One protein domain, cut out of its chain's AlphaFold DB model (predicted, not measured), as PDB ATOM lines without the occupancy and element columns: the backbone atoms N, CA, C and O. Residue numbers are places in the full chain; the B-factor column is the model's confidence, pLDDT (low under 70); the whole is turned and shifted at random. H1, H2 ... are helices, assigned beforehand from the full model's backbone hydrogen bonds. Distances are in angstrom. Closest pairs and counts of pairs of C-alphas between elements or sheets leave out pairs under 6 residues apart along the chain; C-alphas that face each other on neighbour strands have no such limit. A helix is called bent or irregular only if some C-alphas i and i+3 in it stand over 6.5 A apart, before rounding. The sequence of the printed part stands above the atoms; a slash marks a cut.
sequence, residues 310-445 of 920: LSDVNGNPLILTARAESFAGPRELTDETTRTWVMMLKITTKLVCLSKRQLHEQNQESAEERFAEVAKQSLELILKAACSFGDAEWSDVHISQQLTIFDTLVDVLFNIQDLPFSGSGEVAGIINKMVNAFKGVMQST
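Overview. This is residues 310 to 445 of the 920 residues of the protein "Exocyst subunit Exo70 family protein" of Triticum urartu (UniProt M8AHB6). Four helical pieces, H2, H3b, H4 and H5, form an elongated up-and-down bundle, each running against the one before it. The 136 printed residues hold five named helices, H1 to H5, and no named strand: all helix. The whole is compact, radius of gyration of the C-alphas 15.8 A, spanning 54 by 30 by 20 A.

Arrangement. H1, residues 310 to 313, is apart from H2, residues 335 to 362. H3, residues 367 to 390, assigned as one helix by its hydrogen bonds, is bent, C-alphas 374 and 377 being 7.3 A apart; arm H3a ends at 374, H3b begins at 377. H2 touches H4, residues 396 to 416; their closest C-alphas, Val 342 and Ile 405, are 6.1 A apart. H4 is irregular, C-alphas 397 and 400 being 7.7 A apart. H3b touches H5, residues 426 to 444; their closest C-alphas, Gly 390 and Lys 433, are 4.6 A apart. Every O i to N i+4 pair is within hydrogen-bond range in H2, H3a, H3b and H5, 15 of 17 in H4; H1 is too short for one.

Along the chain. H2, 40.7 A long, begins at C-alpha 335 (0.309, 31.735, -3.850). H5, 26.6 A, ends at C-alpha 444 (-9.263, 50.672, -6.654).

Size, cuts and confidence. The printed part has no cut. The link H1 to H2 is long. Residues 310 to 318, 322 to 328, 331 and 424 have pLDDT under 70.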
ATOM      1  N   LEU A 310      -6.723  13.946  20.668       41.88
ATOM      2  CA  LEU A 310      -6.828  15.385  20.380       41.88
ATOM      3  C   LEU A 310      -5.658  16.212  20.967       41.88
ATOM      4  O   LEU A 310      -5.409  17.324  20.508       41.88
ATOM      5  N   SER A 311      -4.874  15.667  21.908       40.44
ATOM      6  CA  SER A 311      -3.594  16.252  22.339       40.44
ATOM      7  C   SER A 311      -2.549  16.298  21.221       40.44
ATOM      8  O   SER A 311      -1.839  17.291  21.075       40.44
ATOM      9  N   ASP A 312      -2.476  15.249  20.402       47.81
ATOM     10  CA  ASP A 312      -1.450  15.066  19.364       47.81
ATOM     11  C   ASP A 312      -1.712  15.993  18.167       47.81
ATOM     12  O   ASP A 312      -0.816  16.344  17.396       47.81
ATOM     13  N   VAL A 313      -2.972  16.409  18.041       52.31
ATOM     14  CA  VAL A 313      -3.482  17.371  17.072       52.31
ATOM     15  C   VAL A 313      -2.978  18.783  17.398       52.31
ATOM     16  O   VAL A 313      -2.565  19.493  16.485       52.31
ATOM     17  N   ASN A 314      -2.909  19.179  18.675       47.88
ATOM     18  CA  ASN A 314      -2.593  20.556  19.090       47.88
ATOM     19  C   ASN A 314      -1.144  21.010  18.786       47.88
ATOM     20  O   ASN A 314      -0.839  22.200  18.815       47.88
ATOM     21  N   GLY A 315      -0.241  20.078  18.456       50.91
ATOM     22  CA  GLY A 315       1.119  20.376  17.978       50.91
ATOM     23  C   GLY A 315       1.237  20.607  16.462       50.91
ATOM     24  O   GLY A 315       2.342  20.810  15.958       50.91
ATOM     25  N   ASN A 316       0.137  20.528  15.708       58.91
ATOM     26  CA  ASN A 316       0.146  20.598  14.248       58.91
ATOM     27  C   ASN A 316       0.206  22.060  13.742       58.91
ATOM     28  O   ASN A 316      -0.730  22.819  13.989       58.91
ATOM     29  N   PRO A 317       1.230  22.464  12.956       58.06
ATOM     30  CA  PRO A 317       1.338  23.827  12.419       58.06
ATOM     31  C   PRO A 317       0.264  24.178  11.374       58.06
ATOM     32  O   PRO A 317       0.206  25.318  10.926       58.06
ATOM     33  N   LEU A 318      -0.576  23.219  10.964       67.88
ATOM     34  CA  LEU A 318      -1.717  23.438  10.070       67.88
ATOM     35  C   LEU A 318      -3.039  23.711  10.817       67.88
ATOM     36  O   LEU A 318      -4.111  23.543  10.239       67.88
ATOM     37  N   ILE A 319      -2.979  24.112  12.089       74.25
ATOM     38  CA  ILE A 319      -4.143  24.495  12.901       74.25
ATOM     39  C   ILE A 319      -4.036  25.966  13.289       74.25
ATOM     40  O   ILE A 319      -2.956  26.465  13.613       74.25
ATOM     41  N   LEU A 320      -5.174  26.661  13.278       74.38
ATOM     42  CA  LEU A 320      -5.271  28.035  13.759       74.38
ATOM     43  C   LEU A 320      -5.089  28.071  15.281       74.38
ATOM     44  O   LEU A 320      -6.024  27.853  16.043       74.38
ATOM     45  N   THR A 321      -3.865  28.355  15.719       74.88
ATOM     46  CA  THR A 321      -3.543  28.630  17.126       74.88
ATOM     47  C   THR A 321      -3.628  30.130  17.406       74.88
ATOM     48  O   THR A 321      -3.471  30.949  16.503       74.88
ATOM     49  N   ALA A 322      -3.771  30.530  18.674       56.78
ATOM     50  CA  ALA A 322      -3.764  31.948  19.068       56.78
ATOM     51  C   ALA A 322      -2.434  32.688  18.775       56.78
ATOM     52  O   ALA A 322      -2.360  33.906  18.934       56.78
ATOM     53  N   ARG A 323      -1.389  31.955  18.359       48.62
ATOM     54  CA  ARG A 323      -0.081  32.477  17.935       48.62
ATOM     55  C   ARG A 323       0.132  32.412  16.414       48.62
ATOM     56  O   ARG A 323       1.165  32.884  15.947       48.62
ATOM     57  N   ALA A 324      -0.809  31.851  15.650       54.47
ATOM     58  CA  ALA A 324      -0.820  32.000  14.200       54.47
ATOM     59  C   ALA A 324      -0.967  33.493  13.874       54.47
ATOM     60  O   ALA A 324      -1.841  34.174  14.414       54.47
ATOM     61  N   GLU A 325      -0.051  34.011  13.060       55.50
ATOM     62  CA  GLU A 325       0.146  35.449  12.887       55.50
ATOM     63  C   GLU A 325      -1.132  36.112  12.356       55.50
ATOM     64  O   GLU A 325      -1.699  35.693  11.345       55.50
ATOM     65  N   SER A 326      -1.612  37.146  13.056       63.44
ATOM     66  CA  SER A 326      -2.793  37.898  12.630       63.44
ATOM     67  C   SER A 326      -2.528  38.504  11.258       63.44
ATOM     68  O   SER A 326      -1.589  39.289  11.122       63.44
ATOM     69  N   PHE A 327      -3.349  38.151  10.268       67.88
ATOM     70  CA  PHE A 327      -3.155  38.528   8.871       67.88
ATOM     71  C   PHE A 327      -2.930  40.041   8.703       67.88
ATOM     72  O   PHE A 327      -3.867  40.831   8.811       67.88
ATOM     73  N   ALA A 328      -1.680  40.439   8.442       67.06
ATOM     74  CA  ALA A 328      -1.266  41.843   8.418       67.06
ATOM     75  C   ALA A 328      -1.629  42.568   7.107       67.06
ATOM     76  O   ALA A 328      -1.600  43.797   7.045       67.06
ATOM     77  N   GLY A 329      -2.012  41.818   6.067       71.56
ATOM     78  CA  GLY A 329      -2.676  42.335   4.875       71.56
ATOM     79  C   GLY A 329      -2.243  41.662   3.563       71.56
ATOM     80  O   GLY A 329      -1.294  40.875   3.529       71.56
ATOM     81  N   PRO A 330      -2.902  41.980   2.431       71.31
ATOM     82  CA  PRO A 330      -2.758  41.216   1.185       71.31
ATOM     83  C   PRO A 330      -1.378  41.293   0.532       71.31
ATOM     84  O   PRO A 330      -1.045  40.441  -0.287       71.31
ATOM     85  N   ARG A 331      -0.537  42.251   0.941       69.19
ATOM     86  CA  ARG A 331       0.848  42.406   0.461       69.19
ATOM     87  C   ARG A 331       1.758  41.224   0.829       69.19
ATOM     88  O   ARG A 331       2.824  41.083   0.237       69.19
ATOM     89  N   GLU A 332       1.332  40.380   1.770       71.38
ATOM     90  CA  GLU A 332       2.025  39.160   2.208       71.38
ATOM     91  C   GLU A 332       1.412  37.874   1.606       71.38
ATOM     92  O   GLU A 332       1.920  36.766   1.816       71.38
ATOM     93  N   LEU A 333       0.345  37.995   0.802       81.12
ATOM     94  CA  LEU A 333      -0.256  36.869   0.084       81.12
ATOM     95  C   LEU A 333       0.513  36.547  -1.196       81.12
ATOM     96  O   LEU A 333       0.269  37.067  -2.283       81.12
ATOM     97  N   THR A 334       1.424  35.595  -1.047       86.75
ATOM     98  CA  THR A 334       1.932  34.770  -2.140       86.75
ATOM     99  C   THR A 334       0.968  33.612  -2.405       86.75
ATOM    100  O   THR A 334       0.152  33.266  -1.549       86.75
ATOM    101  N   ASP A 335       1.097  32.940  -3.549       87.12
ATOM    102  CA  ASP A 335       0.309  31.735  -3.850       87.12
ATOM    103  C   ASP A 335       0.523  30.613  -2.809       87.12
ATOM    104  O   ASP A 335      -0.371  29.797  -2.580       87.12
ATOM    105  N   GLU A 336       1.688  30.582  -2.147       88.50
ATOM    106  CA  GLU A 336       2.006  29.595  -1.111       88.50
ATOM    107  C   GLU A 336       1.407  29.970   0.247       88.50
ATOM    108  O   GLU A 336       0.732  29.146   0.853       88.50
ATOM    109  N   THR A 337       1.556  31.220   0.706       88.31
ATOM    110  CA  THR A 337       0.897  31.666   1.948       88.31
ATOM    111  C   THR A 337      -0.629  31.622   1.821       88.31
ATOM    112  O   THR A 337      -1.304  31.212   2.762       88.31
ATOM    113  N   THR A 338      -1.171  31.901   0.630       91.75
ATOM    114  CA  THR A 338      -2.586  31.665   0.279       91.75
ATOM    115  C   THR A 338      -2.968  30.190   0.457       91.75
ATOM    116  O   THR A 338      -3.961  29.892   1.121       91.75
ATOM    117  N   ARG A 339      -2.171  29.246  -0.075       91.50
ATOM    118  CA  ARG A 339      -2.400  27.801   0.107       91.50
ATOM    119  C   ARG A 339      -2.355  27.396   1.582       91.50
ATOM    120  O   ARG A 339      -3.218  26.635   2.010       91.50
ATOM    121  N   THR A 340      -1.395  27.900   2.355       90.75
ATOM    122  CA  THR A 340      -1.280  27.596   3.789       90.75
ATOM    123  C   THR A 340      -2.519  28.052   4.555       90.75
ATOM    124  O   THR A 340      -3.111  27.236   5.256       90.75
ATOM    125  N   TRP A 341      -2.986  29.292   4.360       92.00
ATOM    126  CA  TRP A 341      -4.230  29.776   4.977       92.00
ATOM    127  C   TRP A 341      -5.447  28.925   4.601       92.00
ATOM    128  O   TRP A 341      -6.216  28.543   5.481       92.00
ATOM    129  N   VAL A 342      -5.582  28.551   3.325       93.06
ATOM    130  CA  VAL A 342      -6.655  27.660   2.852       93.06
ATOM    131  C   VAL A 342      -6.613  26.291   3.542       93.06
ATOM    132  O   VAL A 342      -7.652  25.784   3.965       93.06
ATOM    133  N   MET A 343      -5.427  25.695   3.702       92.19
ATOM    134  CA  MET A 343      -5.280  24.421   4.412       92.19
ATOM    135  C   MET A 343      -5.591  24.561   5.906       92.19
ATOM    136  O   MET A 343      -6.343  23.741   6.428       92.19
ATOM    137  N   MET A 344      -5.089  25.604   6.579       91.81
ATOM    138  CA  MET A 344      -5.334  25.838   8.011       91.81
ATOM    139  C   MET A 344      -6.821  26.024   8.324       91.81
ATOM    140  O   MET A 344      -7.341  25.398   9.249       91.81
ATOM    141  N   LEU A 345      -7.519  26.835   7.523       93.62
ATOM    142  CA  LEU A 345      -8.959  27.069   7.650       93.62
ATOM    143  C   LEU A 345      -9.753  25.760   7.499       93.62
ATOM    144  O   LEU A 345     -10.568  25.431   8.365       93.62
ATOM    145  N   LYS A 346      -9.480  24.962   6.456       93.94
ATOM    146  CA  LYS A 346     -10.210  23.703   6.213       93.94
ATOM    147  C   LYS A 346      -9.858  22.589   7.205       93.94
ATOM    148  O   LYS A 346     -10.741  21.812   7.560       93.94
ATOM    149  N   ILE A 347      -8.612  22.504   7.674       91.25
ATOM    150  CA  ILE A 347      -8.192  21.510   8.678       91.25
ATOM    151  C   ILE A 347      -8.801  21.839  10.044       91.25
ATOM    152  O   ILE A 347      -9.443  20.971  10.630       91.25
ATOM    153  N   THR A 348      -8.683  23.087  10.512       91.81
ATOM    154  CA  THR A 348      -9.251  23.513  11.806       91.81
ATOM    155  C   THR A 348     -10.766  23.297  11.835       91.81
ATOM    156  O   THR A 348     -11.282  22.688  12.766       91.81
ATOM    157  N   THR A 349     -11.472  23.694  10.771       93.75
ATOM    158  CA  THR A 349     -12.932  23.519  10.673       93.75
ATOM    159  C   THR A 349     -13.339  22.047  10.705       93.75
ATOM    160  O   THR A 349     -14.211  21.669  11.482       93.75
ATOM    161  N   LYS A 350     -12.664  21.176   9.938       93.19
ATOM    162  CA  LYS A 350     -12.952  19.733   9.963       93.19
ATOM    163  C   LYS A 350     -12.702  19.100  11.329       93.19
ATOM    164  O   LYS A 350     -13.478  18.237  11.725       93.19
ATOM    165  N   LEU A 351     -11.660  19.523  12.045       91.12
ATOM    166  CA  LEU A 351     -11.393  19.053  13.405       91.12
ATOM    167  C   LEU A 351     -12.515  19.470  14.364       91.12
ATOM    168  O   LEU A 351     -13.032  18.618  15.076       91.12
ATOM    169  N   VAL A 352     -12.967  20.728  14.318       91.81
ATOM    170  CA  VAL A 352     -14.107  21.207  15.123       91.81
ATOM    171  C   VAL A 352     -15.389  20.414  14.818       91.81
ATOM    172  O   VAL A 352     -16.057  19.950  15.743       91.81
ATOM    173  N   CYS A 353     -15.710  20.171  13.542       91.06
ATOM    174  CA  CYS A 353     -16.880  19.371  13.155       91.06
ATOM    175  C   CYS A 353     -16.786  17.900  13.613       91.06
ATOM    176  O   CYS A 353     -17.795  17.314  14.011       91.06
ATOM    177  N   LEU A 354     -15.590  17.296  13.577       90.81
ATOM    178  CA  LEU A 354     -15.357  15.941  14.090       90.81
ATOM    179  C   LEU A 354     -15.493  15.884  15.618       90.81
ATOM    180  O   LEU A 354     -16.138  14.968  16.121       90.81
ATOM    181  N   SER A 355     -14.987  16.889  16.340       88.25
ATOM    182  CA  SER A 355     -15.165  17.002  17.792       88.25
ATOM    183  C   SER A 355     -16.640  17.129  18.190       88.25
ATOM    184  O   SER A 355     -17.046  16.465  19.142       88.25
ATOM    185  N   LYS A 356     -17.478  17.892  17.453       90.19
ATOM    186  CA  LYS A 356     -18.939  17.923  17.712       90.19
ATOM    187  C   LYS A 356     -19.542  16.525  17.592       90.19
ATOM    188  O   LYS A 356     -20.319  16.125  18.453       90.19
ATOM    189  N   ARG A 357     -19.174  15.781  16.542       89.50
ATOM    190  CA  ARG A 357     -19.684  14.424  16.311       89.50
ATOM    191  C   ARG A 357     -19.281  13.473  17.440       89.50
ATOM    192  O   ARG A 357     -20.163  12.907  18.069       89.50
ATOM    193  N   GLN A 358     -17.985  13.359  17.730       88.06
ATOM    194  CA  GLN A 358     -17.471  12.441  18.754       88.06
ATOM    195  C   GLN A 358     -18.055  12.729  20.142       88.06
ATOM    196  O   GLN A 358     -18.403  11.810  20.875       88.06
ATOM    197  N   LEU A 359     -18.211  14.006  20.499       87.12
ATOM    198  CA  LEU A 359     -18.745  14.390  21.803       87.12
ATOM    199  C   LEU A 359     -20.268  14.144  21.894       87.12
ATOM    200  O   LEU A 359     -20.762  13.742  22.946       87.12
ATOM    201  N   HIS A 360     -21.003  14.278  20.783       85.75
ATOM    202  CA  HIS A 360     -22.418  13.896  20.690       85.75
ATOM    203  C   HIS A 360     -22.626  12.366  20.669       85.75
ATOM    204  O   HIS A 360     -23.624  11.883  21.207       85.75
ATOM    205  N   GLU A 361     -21.691  11.599  20.104       89.06
ATOM    206  CA  GLU A 361     -21.652  10.129  20.190       89.06
ATOM    207  C   GLU A 361     -21.366   9.645  21.628       89.06
ATOM    208  O   GLU A 361     -21.815   8.568  22.009       89.06
ATOM    209  N   GLN A 362     -20.661  10.443  22.441       85.06
ATOM    210  CA  GLN A 362     -20.269  10.092  23.815       85.06
ATOM    211  C   GLN A 362     -21.226  10.559  24.923       85.06
ATOM    212  O   GLN A 362     -21.276   9.919  25.972       85.06
ATOM    213  N   ASN A 363     -21.939  11.685  24.777       77.56
ATOM    214  CA  ASN A 363     -22.746  12.228  25.881       77.56
ATOM    215  C   ASN A 363     -23.959  13.055  25.415       77.56
ATOM    216  O   ASN A 363     -23.918  14.282  25.380       77.56
ATOM    217  N   GLN A 364     -25.052  12.376  25.065       76.25
ATOM    218  CA  GLN A 364     -26.174  12.966  24.324       76.25
ATOM    219  C   GLN A 364     -26.891  14.146  25.016       76.25
ATOM    220  O   GLN A 364     -27.331  15.055  24.317       76.25
ATOM    221  N   GLU A 365     -27.003  14.173  26.349       79.75
ATOM    222  CA  GLU A 365     -27.768  15.218  27.061       79.75
ATOM    223  C   GLU A 365     -26.992  16.524  27.300       79.75
ATOM    224  O   GLU A 365     -27.599  17.588  27.354       79.75
ATOM    225  N   SER A 366     -25.656  16.472  27.412       80.69
ATOM    226  CA  SER A 366     -24.809  17.658  27.674       80.69
ATOM    227  C   SER A 366     -23.822  17.977  26.543       80.69
ATOM    228  O   SER A 366     -22.888  18.765  26.722       80.69
ATOM    229  N   ALA A 367     -24.015  17.366  25.367       83.12
ATOM    230  CA  ALA A 367     -23.082  17.480  24.253       83.12
ATOM    231  C   ALA A 367     -22.887  18.922  23.780       83.12
ATOM    232  O   ALA A 367     -21.756  19.345  23.558       83.12
ATOM    233  N   GLU A 368     -23.968  19.684  23.614       85.62
ATOM    234  CA  GLU A 368     -23.889  20.996  22.968       85.62
ATOM    235  C   GLU A 368     -23.195  22.050  23.837       85.62
ATOM    236  O   GLU A 368     -22.379  22.804  23.316       85.62
ATOM    237  N   GLU A 369     -23.425  22.052  25.154       84.75
ATOM    238  CA  GLU A 369     -22.771  22.973  26.096       84.75
ATOM    239  C   GLU A 369     -21.271  22.662  26.253       84.75
ATOM    240  O   GLU A 369     -20.427  23.552  26.130       84.75
ATOM    241  N   ARG A 370     -20.914  21.380  26.430       85.06
ATOM    242  CA  ARG A 370     -19.505  20.952  26.503       85.06
ATOM    243  C   ARG A 370     -18.771  21.171  25.181       85.06
ATOM    244  O   ARG A 370     -17.611  21.579  25.188       85.06
ATOM    245  N   PHE A 371     -19.430  20.924  24.047       89.06
ATOM    246  CA  PHE A 371     -18.871  21.237  22.735       89.06
ATOM    247  C   PHE A 371     -18.669  22.743  22.561       89.06
ATOM    248  O   PHE A 371     -17.607  23.138  22.084       89.06
ATOM    249  N   ALA A 372     -19.643  23.570  22.956       87.38
ATOM    250  CA  ALA A 372     -19.549  25.020  22.848       87.38
ATOM    251  C   ALA A 372     -18.286  25.535  23.549       87.38
ATOM    252  O   ALA A 372     -17.464  26.169  22.893       87.38
ATOM    253  N   GLU A 373     -18.068  25.196  24.824       85.62
ATOM    254  CA  GLU A 373     -16.909  25.706  25.571       85.62
ATOM    255  C   GLU A 373     -15.566  25.168  25.031       85.62
ATOM    256  O   GLU A 373     -14.610  25.934  24.908       85.62
ATOM    257  N   VAL A 374     -15.493  23.898  24.606       84.38
ATOM    258  CA  VAL A 374     -14.267  23.318  24.011       84.38
ATOM    259  C   VAL A 374     -13.959  23.891  22.618       84.38
ATOM    260  O   VAL A 374     -12.793  24.101  22.276       84.38
ATOM    261  N   ALA A 375     -14.972  24.151  21.787       89.31
ATOM    262  CA  ALA A 375     -14.791  24.625  20.412       89.31
ATOM    263  C   ALA A 375     -14.644  26.150  20.294       89.31
ATOM    264  O   ALA A 375     -14.031  26.628  19.335       89.31
ATOM    265  N   LYS A 376     -15.176  26.907  21.261       89.12
ATOM    266  CA  LYS A 376     -15.227  28.378  21.318       89.12
ATOM    267  C   LYS A 376     -13.953  29.066  20.851       89.12
ATOM    268  O   LYS A 376     -14.005  29.806  19.876       89.12
ATOM    269  N   GLN A 377     -12.801  28.757  21.448       87.62
ATOM    270  CA  GLN A 377     -11.535  29.407  21.078       87.62
ATOM    271  C   GLN A 377     -11.143  29.149  19.609       87.62
ATOM    272  O   GLN A 377     -10.613  30.037  18.943       87.62
ATOM    273  N   SER A 378     -11.422  27.955  19.077       89.50
ATOM    274  CA  SER A 378     -11.137  27.631  17.670       89.50
ATOM    275  C   SER A 378     -12.102  28.340  16.715       89.50
ATOM    276  O   SER A 378     -11.680  28.815  15.661       89.50
ATOM    277  N   LEU A 379     -13.379  28.461  17.090       91.38
ATOM    278  CA  LEU A 379     -14.392  29.193  16.326       91.38
ATOM    279  C   LEU A 379     -14.120  30.704  16.329       91.38
ATOM    280  O   LEU A 379     -14.109  31.320  15.265       91.38
ATOM    281  N   GLU A 380     -13.782  31.283  17.483       90.69
ATOM    282  CA  GLU A 380     -13.328  32.674  17.613       90.69
ATOM    283  C   GLU A 380     -12.101  32.956  16.728       90.69
ATOM    284  O   GLU A 380     -12.050  33.983  16.050       90.69
ATOM    285  N   LEU A 381     -11.124  32.040  16.666       89.62
ATOM    286  CA  LEU A 381      -9.952  32.184  15.793       89.62
ATOM    287  C   LEU A 381     -10.299  32.073  14.299       89.62
ATOM    288  O   LEU A 381      -9.758  32.845  13.502       89.62
ATOM    289  N   ILE A 382     -11.218  31.179  13.911       92.31
ATOM    290  CA  ILE A 382     -11.726  31.086  12.532       92.31
ATOM    291  C   ILE A 382     -12.439  32.386  12.131       92.31
ATOM    292  O   ILE A 382     -12.104  32.966  11.096       92.31
ATOM    293  N   LEU A 383     -13.376  32.883  12.947       92.69
ATOM    294  CA  LEU A 383     -14.122  34.112  12.652       92.69
ATOM    295  C   LEU A 383     -13.226  35.354  12.660       92.69
ATOM    296  O   LEU A 383     -13.379  36.221  11.801       92.69
ATOM    297  N   LYS A 384     -12.241  35.422  13.562       92.06
ATOM    298  CA  LYS A 384     -11.244  36.501  13.595       92.06
ATOM    299  C   LYS A 384     -10.382  36.522  12.330       92.06
ATOM    300  O   LYS A 384     -10.168  37.599  11.776       92.06
ATOM    301  N   ALA A 385      -9.938  35.360  11.844       91.50
ATOM    302  CA  ALA A 385      -9.216  35.254  10.575       91.50
ATOM    303  C   ALA A 385     -10.109  35.628   9.377       91.50
ATOM    304  O   ALA A 385      -9.699  36.386   8.499       91.50
ATOM    305  N   ALA A 386     -11.357  35.152   9.356       93.00
ATOM    306  CA  ALA A 386     -12.324  35.476   8.312       93.00
ATOM    307  C   ALA A 386     -12.657  36.983   8.275       93.00
ATOM    308  O   ALA A 386     -12.675  37.588   7.201       93.00
ATOM    309  N   CYS A 387     -12.815  37.618   9.444       92.75
ATOM    310  CA  CYS A 387     -12.918  39.068   9.579       92.75
ATOM    311  C   CYS A 387     -11.677  39.781   9.039       92.75
ATOM    312  O   CYS A 387     -11.835  40.673   8.213       92.75
ATOM    313  N   SER A 388     -10.458  39.384   9.426       92.50
ATOM    314  CA  SER A 388      -9.246  40.076   8.960       92.50
ATOM    315  C   SER A 388      -9.031  39.958   7.448       92.50
ATOM    316  O   SER A 388      -8.490  40.878   6.842       92.50
ATOM    317  N   PHE A 389      -9.500  38.883   6.803       92.94
ATOM    318  CA  PHE A 389      -9.560  38.805   5.338       92.94
ATOM    319  C   PHE A 389     -10.646  39.704   4.722       92.94
ATOM    320  O   PHE A 389     -10.454  40.205   3.615       92.94
ATOM    321  N   GLY A 390     -11.767  39.931   5.409       92.19
ATOM    322  CA  GLY A 390     -12.820  40.854   4.976       92.19
ATOM    323  C   GLY A 390     -12.484  42.340   5.180       92.19
ATOM    324  O   GLY A 390     -12.868  43.162   4.356       92.19
ATOM    325  N   ASP A 391     -11.738  42.676   6.234       91.44
ATOM    326  CA  ASP A 391     -11.352  44.051   6.603       91.44
ATOM    327  C   ASP A 391     -10.067  44.546   5.894       91.44
ATOM    328  O   ASP A 391      -9.635  45.682   6.088       91.44
ATOM    329  N   ALA A 392      -9.422  43.697   5.090       91.06
ATOM    330  CA  ALA A 392      -8.108  43.949   4.499       91.06
ATOM    331  C   ALA A 392      -8.106  44.880   3.264       91.06
ATOM    332  O   ALA A 392      -8.997  44.834   2.414       91.06
ATOM    333  N   GLU A 393      -7.026  45.658   3.093       90.44
ATOM    334  CA  GLU A 393      -6.775  46.478   1.892       90.44
ATOM    335  C   GLU A 393      -6.347  45.624   0.683       90.44
ATOM    336  O   GLU A 393      -5.163  45.484   0.361       90.44
ATOM    337  N   TRP A 394      -7.324  45.033  -0.001       92.88
ATOM    338  CA  TRP A 394      -7.119  44.327  -1.266       92.88
ATOM    339  C   TRP A 394      -6.925  45.292  -2.446       92.88
ATOM    340  O   TRP A 394      -7.405  46.423  -2.444       92.88
ATOM    341  N   SER A 395      -6.264  44.814  -3.504       90.25
ATOM    342  CA  SER A 395      -6.156  45.521  -4.787       90.25
ATOM    343  C   SER A 395      -6.290  44.558  -5.967       90.25
ATOM    344  O   SER A 395      -6.209  43.341  -5.795       90.25
ATOM    345  N   ASP A 396      -6.481  45.104  -7.168       87.69
ATOM    346  CA  ASP A 396      -6.745  44.366  -8.412       87.69
ATOM    347  C   ASP A 396      -5.771  43.208  -8.704       87.69
ATOM    348  O   ASP A 396      -6.205  42.131  -9.113       87.69
ATOM    349  N   VAL A 397      -4.475  43.370  -8.428       89.06
ATOM    350  CA  VAL A 397      -3.464  42.310  -8.609       89.06
ATOM    351  C   VAL A 397      -3.608  41.114  -7.657       89.06
ATOM    352  O   VAL A 397      -3.040  40.063  -7.945       89.06
ATOM    353  N   HIS A 398      -4.359  41.249  -6.557       91.44
ATOM    354  CA  HIS A 398      -4.561  40.207  -5.538       91.44
ATOM    355  C   HIS A 398      -5.890  39.442  -5.697       91.44
ATOM    356  O   HIS A 398      -6.180  38.549  -4.899       91.44
ATOM    357  N   ILE A 399      -6.708  39.766  -6.710       93.31
ATOM    358  CA  ILE A 399      -8.066  39.210  -6.872       93.31
ATOM    359  C   ILE A 399      -8.086  37.672  -6.925       93.31
ATOM    360  O   ILE A 399      -8.996  37.045  -6.390       93.31
ATOM    361  N   SER A 400      -7.052  37.040  -7.492       93.00
ATOM    362  CA  SER A 400      -6.955  35.574  -7.567       93.00
ATOM    363  C   SER A 400      -6.752  34.929  -6.191       93.00
ATOM    364  O   SER A 400      -7.341  33.885  -5.909       93.00
ATOM    365  N   GLN A 401      -5.929  35.532  -5.331       94.38
ATOM    366  CA  GLN A 401      -5.691  35.072  -3.963       94.38
ATOM    367  C   GLN A 401      -6.921  35.354  -3.091       94.38
ATOM    368  O   GLN A 401      -7.364  34.465  -2.365       94.38
ATOM    369  N   GLN A 402      -7.529  36.538  -3.244       95.06
ATOM    370  CA  GLN A 402      -8.773  36.926  -2.574       95.06
ATOM    371  C   GLN A 402      -9.897  35.929  -2.855       95.06
ATOM    372  O   GLN A 402     -10.449  35.357  -1.921       95.06
ATOM    373  N   LEU A 403     -10.188  35.660  -4.133       96.00
ATOM    374  CA  LEU A 403     -11.207  34.693  -4.541       96.00
ATOM    375  C   LEU A 403     -10.914  33.299  -3.976       96.00
ATOM    376  O   LEU A 403     -11.831  32.659  -3.487       96.00
ATOM    377  N   THR A 404      -9.657  32.846  -3.979       96.12
ATOM    378  CA  THR A 404      -9.275  31.513  -3.468       96.12
ATOM    379  C   THR A 404      -9.481  31.380  -1.951       96.12
ATOM    380  O   THR A 404      -9.950  30.344  -1.472       96.12
ATOM    381  N   ILE A 405      -9.164  32.431  -1.188       95.69
ATOM    382  CA  ILE A 405      -9.425  32.480   0.258       95.69
ATOM    383  C   ILE A 405     -10.928  32.590   0.512       95.69
ATOM    384  O   ILE A 405     -11.448  31.861   1.346       95.69
ATOM    385  N   PHE A 406     -11.649  33.430  -0.231       96.62
ATOM    386  CA  PHE A 406     -13.082  33.654  -0.028       96.62
ATOM    387  C   PHE A 406     -13.924  32.416  -0.396       96.62
ATOM    388  O   PHE A 406     -14.887  32.120   0.302       96.62
ATOM    389  N   ASP A 407     -13.522  31.637  -1.407       96.38
ATOM    390  CA  ASP A 407     -14.081  30.310  -1.740       96.38
ATOM    391  C   ASP A 407     -13.936  29.325  -0.568       96.38
ATOM    392  O   ASP A 407     -14.841  28.561  -0.245       96.38
ATOM    393  N   THR A 408     -12.798  29.393   0.129       96.38
ATOM    394  CA  THR A 408     -12.545  28.604   1.339       96.38
ATOM    395  C   THR A 408     -13.297  29.137   2.554       96.38
ATOM    396  O   THR A 408     -13.754  28.339   3.367       96.38
ATOM    397  N   LEU A 409     -13.457  30.456   2.681       96.38
ATOM    398  CA  LEU A 409     -14.224  31.055   3.766       96.38
ATOM    399  C   LEU A 409     -15.713  30.739   3.646       96.38
ATOM    400  O   LEU A 409     -16.300  30.441   4.670       96.38
ATOM    401  N   VAL A 410     -16.323  30.719   2.455       96.31
ATOM    402  CA  VAL A 410     -17.739  30.311   2.338       96.31
ATOM    403  C   VAL A 410     -17.940  28.852   2.764       96.31
ATOM    404  O   VAL A 410     -18.824  28.590   3.572       96.31
ATOM    405  N   ASP A 411     -17.096  27.930   2.285       96.06
ATOM    406  CA  ASP A 411     -17.094  26.520   2.713       96.06
ATOM    407  C   ASP A 411     -16.968  26.409   4.245       96.06
ATOM    408  O   ASP A 411     -17.776  25.759   4.902       96.06
ATOM    409  N   VAL A 412     -16.013  27.120   4.847       95.38
ATOM    410  CA  VAL A 412     -15.813  27.115   6.304       95.38
ATOM    411  C   VAL A 412     -16.984  27.730   7.073       95.38
ATOM    412  O   VAL A 412     -17.472  27.102   8.008       95.38
ATOM    413  N   LEU A 413     -17.455  28.916   6.680       94.50
ATOM    414  CA  LEU A 413     -18.547  29.646   7.333       94.50
ATOM    415  C   LEU A 413     -19.850  28.837   7.298       94.50
ATOM    416  O   LEU A 413     -20.517  28.723   8.322       94.50
ATOM    417  N   PHE A 414     -20.160  28.202   6.165       94.56
ATOM    418  CA  PHE A 414     -21.315  27.315   6.017       94.56
ATOM    419  C   PHE A 414     -21.228  26.088   6.940       94.56
ATOM    420  O   PHE A 414     -22.203  25.745   7.597       94.56
ATOM    421  N   ASN A 415     -20.052  25.461   7.067       93.69
ATOM    422  CA  ASN A 415     -19.864  24.318   7.972       93.69
ATOM    423  C   ASN A 415     -19.905  24.690   9.474       93.69
ATOM    424  O   ASN A 415     -20.024  23.782  10.300       93.69
ATOM    425  N   ILE A 416     -19.793  25.976   9.846       92.44
ATOM    426  CA  ILE A 416     -19.840  26.428  11.253       92.44
ATOM    427  C   ILE A 416     -21.092  27.224  11.643       92.44
ATOM    428  O   ILE A 416     -21.292  27.442  12.835       92.44
ATOM    429  N   GLN A 417     -21.935  27.649  10.692       90.25
ATOM    430  CA  GLN A 417     -23.126  28.471  10.972       90.25
ATOM    431  C   GLN A 417     -24.094  27.787  11.967       90.25
ATOM    432  O   GLN A 417     -24.640  28.441  12.851       90.25
ATOM    433  N   ASP A 418     -24.235  26.458  11.862       86.62
ATOM    434  CA  ASP A 418     -25.157  25.611  12.635       86.62
ATOM    435  C   ASP A 418     -24.513  25.042  13.925       86.62
ATOM    436  O   ASP A 418     -24.928  24.009  14.466       86.62
ATOM    437  N   LEU A 419     -23.445  25.681  14.417       87.75
ATOM    438  CA  LEU A 419     -22.787  25.320  15.671       87.75
ATOM    439  C   LEU A 419     -23.297  26.202  16.830       87.75
ATOM    440  O   LEU A 419     -23.448  27.412  16.658       87.75
ATOM    441  N   PRO A 420     -23.529  25.637  18.031       80.00
ATOM    442  CA  PRO A 420     -23.975  26.400  19.190       80.00
ATOM    443  C   PRO A 420     -22.804  27.199  19.780       80.00
ATOM    444  O   PRO A 420     -22.035  26.693  20.593       80.00
ATOM    445  N   PHE A 421     -22.644  28.453  19.358       81.81
ATOM    446  CA  PHE A 421     -21.691  29.395  19.948       81.81
ATOM    447  C   PHE A 421     -22.194  30.842  19.813       81.81
ATOM    448  O   PHE A 421     -22.992  31.165  18.935       81.81
ATOM    449  N   SER A 422     -21.716  31.740  20.679       73.88
ATOM    450  CA  SER A 422     -22.258  33.101  20.846       73.88
ATOM    451  C   SER A 422     -22.030  34.071  19.676       73.88
ATOM    452  O   SER A 422     -22.505  35.201  19.737       73.88
ATOM    453  N   GLY A 423     -21.295  33.662  18.637       72.31
ATOM    454  CA  GLY A 423     -20.933  34.488  17.480       72.31
ATOM    455  C   GLY A 423     -21.563  34.044  16.157       72.31
ATOM    456  O   GLY A 423     -21.132  34.513  15.108       72.31
ATOM    457  N   SER A 424     -22.558  33.149  16.158       69.88
ATOM    458  CA  SER A 424     -23.198  32.664  14.919       69.88
ATOM    459  C   SER A 424     -23.774  33.801  14.055       69.88
ATOM    460  O   SER A 424     -23.613  33.795  12.838       69.88
ATOM    461  N   GLY A 425     -24.322  34.853  14.675       75.31
ATOM    462  CA  GLY A 425     -24.779  36.062  13.975       75.31
ATOM    463  C   GLY A 425     -23.673  36.877  13.278       75.31
ATOM    464  O   GLY A 425     -23.965  37.669  12.382       75.31
ATOM    465  N   GLU A 426     -22.394  36.682  13.622       84.94
ATOM    466  CA  GLU A 426     -21.271  37.347  12.940       84.94
ATOM    467  C   GLU A 426     -20.984  36.743  11.554       84.94
ATOM    468  O   GLU A 426     -20.411  37.415  10.691       84.94
ATOM    469  N   VAL A 427     -21.417  35.501  11.307       87.94
ATOM    470  CA  VAL A 427     -21.140  34.731  10.081       87.94
ATOM    471  C   VAL A 427     -21.692  35.444   8.837       87.94
ATOM    472  O   VAL A 427     -20.963  35.645   7.862       87.94
ATOM    473  N   ALA A 428     -22.935  35.938   8.890       86.75
ATOM    474  CA  ALA A 428     -23.512  36.769   7.827       86.75
ATOM    475  C   ALA A 428     -22.806  38.139   7.699       86.75
ATOM    476  O   ALA A 428     -22.604  38.649   6.592       86.75
ATOM    477  N   GLY A 429     -22.353  38.717   8.817       90.38
ATOM    478  CA  GLY A 429     -21.559  39.951   8.836       90.38
ATOM    479  C   GLY A 429     -20.226  39.829   8.088       90.38
ATOM    480  O   GLY A 429     -19.805  40.770   7.412       90.38
ATOM    481  N   ILE A 430     -19.589  38.656   8.131       92.69
ATOM    482  CA  ILE A 430     -18.347  38.374   7.399       92.69
ATOM    483  C   ILE A 430     -18.584  38.330   5.884       92.69
ATOM    484  O   ILE A 430     -17.792  38.914   5.143       92.69
ATOM    485  N   ILE A 431     -19.694  37.752   5.404       91.38
ATOM    486  CA  ILE A 431     -20.057  37.811   3.974       91.38
ATOM    487  C   ILE A 431     -20.190  39.270   3.508       91.38
ATOM    488  O   ILE A 431     -19.714  39.624   2.428       91.38
ATOM    489  N   ASN A 432     -20.736  40.152   4.347       90.38
ATOM    490  CA  ASN A 432     -20.867  41.575   4.027       90.38
ATOM    491  C   ASN A 432     -19.507  42.295   3.980       90.38
ATOM    492  O   ASN A 432     -19.284  43.134   3.101       90.38
ATOM    493  N   LYS A 433     -18.556  41.925   4.850       93.88
ATOM    494  CA  LYS A 433     -17.154  42.367   4.736       93.88
ATOM    495  C   LYS A 433     -16.516  41.875   3.434       93.88
ATOM    496  O   LYS A 433     -15.918  42.670   2.717       93.88
ATOM    497  N   MET A 434     -16.717  40.608   3.063       94.81
ATOM    498  CA  MET A 434     -16.223  40.033   1.802       94.81
ATOM    499  C   MET A 434     -16.804  40.754   0.569       94.81
ATOM    500  O   MET A 434     -16.062  41.078  -0.358       94.81
ATOM    501  N   VAL A 435     -18.096  41.097   0.571       93.56
ATOM    502  CA  VAL A 435     -18.726  41.937  -0.467       93.56
ATOM    503  C   VAL A 435     -18.085  43.327  -0.527       93.56
ATOM    504  O   VAL A 435     -17.782  43.820  -1.613       93.56
ATOM    505  N   ASN A 436     -17.833  43.963   0.618       94.06
ATOM    506  CA  ASN A 436     -17.215  45.290   0.656       94.06
ATOM    507  C   ASN A 436     -15.736  45.269   0.226       94.06
ATOM    508  O   ASN A 436     -15.314  46.174  -0.493       94.06
ATOM    509  N   ALA A 437     -14.985  44.209   0.534       95.00
ATOM    510  CA  ALA A 437     -13.660  43.955  -0.034       95.00
ATOM    511  C   ALA A 437     -13.724  43.766  -1.567       95.00
ATOM    512  O   ALA A 437     -12.915  44.344  -2.294       95.00
ATOM    513  N   PHE A 438     -14.741  43.044  -2.058       95.56
ATOM    514  CA  PHE A 438     -15.224  43.048  -3.449       95.56
ATOM    515  C   PHE A 438     -15.262  44.457  -4.071       95.56
ATOM    516  O   PHE A 438     -14.573  44.777  -5.049       95.56
ATOM    517  N   LYS A 439     -16.095  45.323  -3.482       95.31
ATOM    518  CA  LYS A 439     -16.308  46.705  -3.940       95.31
ATOM    519  C   LYS A 439     -15.013  47.518  -3.909       95.31
ATOM    520  O   LYS A 439     -14.726  48.207  -4.884       95.31
ATOM    521  N   GLY A 440     -14.225  47.401  -2.838       94.00
ATOM    522  CA  GLY A 440     -12.949  48.097  -2.666       94.00
ATOM    523  C   GLY A 440     -11.960  47.787  -3.789       94.00
ATOM    524  O   GLY A 440     -11.430  48.709  -4.408       94.00
ATOM    525  N   VAL A 441     -11.796  46.508  -4.151       94.38
ATOM    526  CA  VAL A 441     -10.945  46.116  -5.287       94.38
ATOM    527  C   VAL A 441     -11.435  46.737  -6.592       94.38
ATOM    528  O   VAL A 441     -10.646  47.363  -7.300       94.38
ATOM    529  N   MET A 442     -12.731  46.641  -6.902       94.12
ATOM    530  CA  MET A 442     -13.292  47.240  -8.120       94.12
ATOM    531  C   MET A 442     -13.135  48.766  -8.163       94.12
ATOM    532  O   MET A 442     -12.789  49.312  -9.213       94.12
ATOM    533  N   GLN A 443     -13.322  49.457  -7.039       93.00
ATOM    534  CA  GLN A 443     -13.119  50.904  -6.926       93.00
ATOM    535  C   GLN A 443     -11.639  51.293  -7.075       93.00
ATOM    536  O   GLN A 443     -11.343  52.290  -7.737       93.00
ATOM    537  N   SER A 444     -10.719  50.474  -6.552       91.12
ATOM    538  CA  SER A 444      -9.263  50.672  -6.654       91.12
ATOM    539  C   SER A 444      -8.700  50.525  -8.076       91.12
ATOM    540  O   SER A 444      -7.581  50.969  -8.332       91.12
ATOM    541  N   THR A 445      -9.453  49.922  -9.007       90.75
ATOM    542  CA  THR A 445      -8.987  49.729 -10.390       90.75
ATOM    543  C   THR A 445      -8.617  51.052 -11.064       90.75
ATOM    544  O   THR A 445      -9.306  52.069 -10.930       90.75
TER     545      THR A 445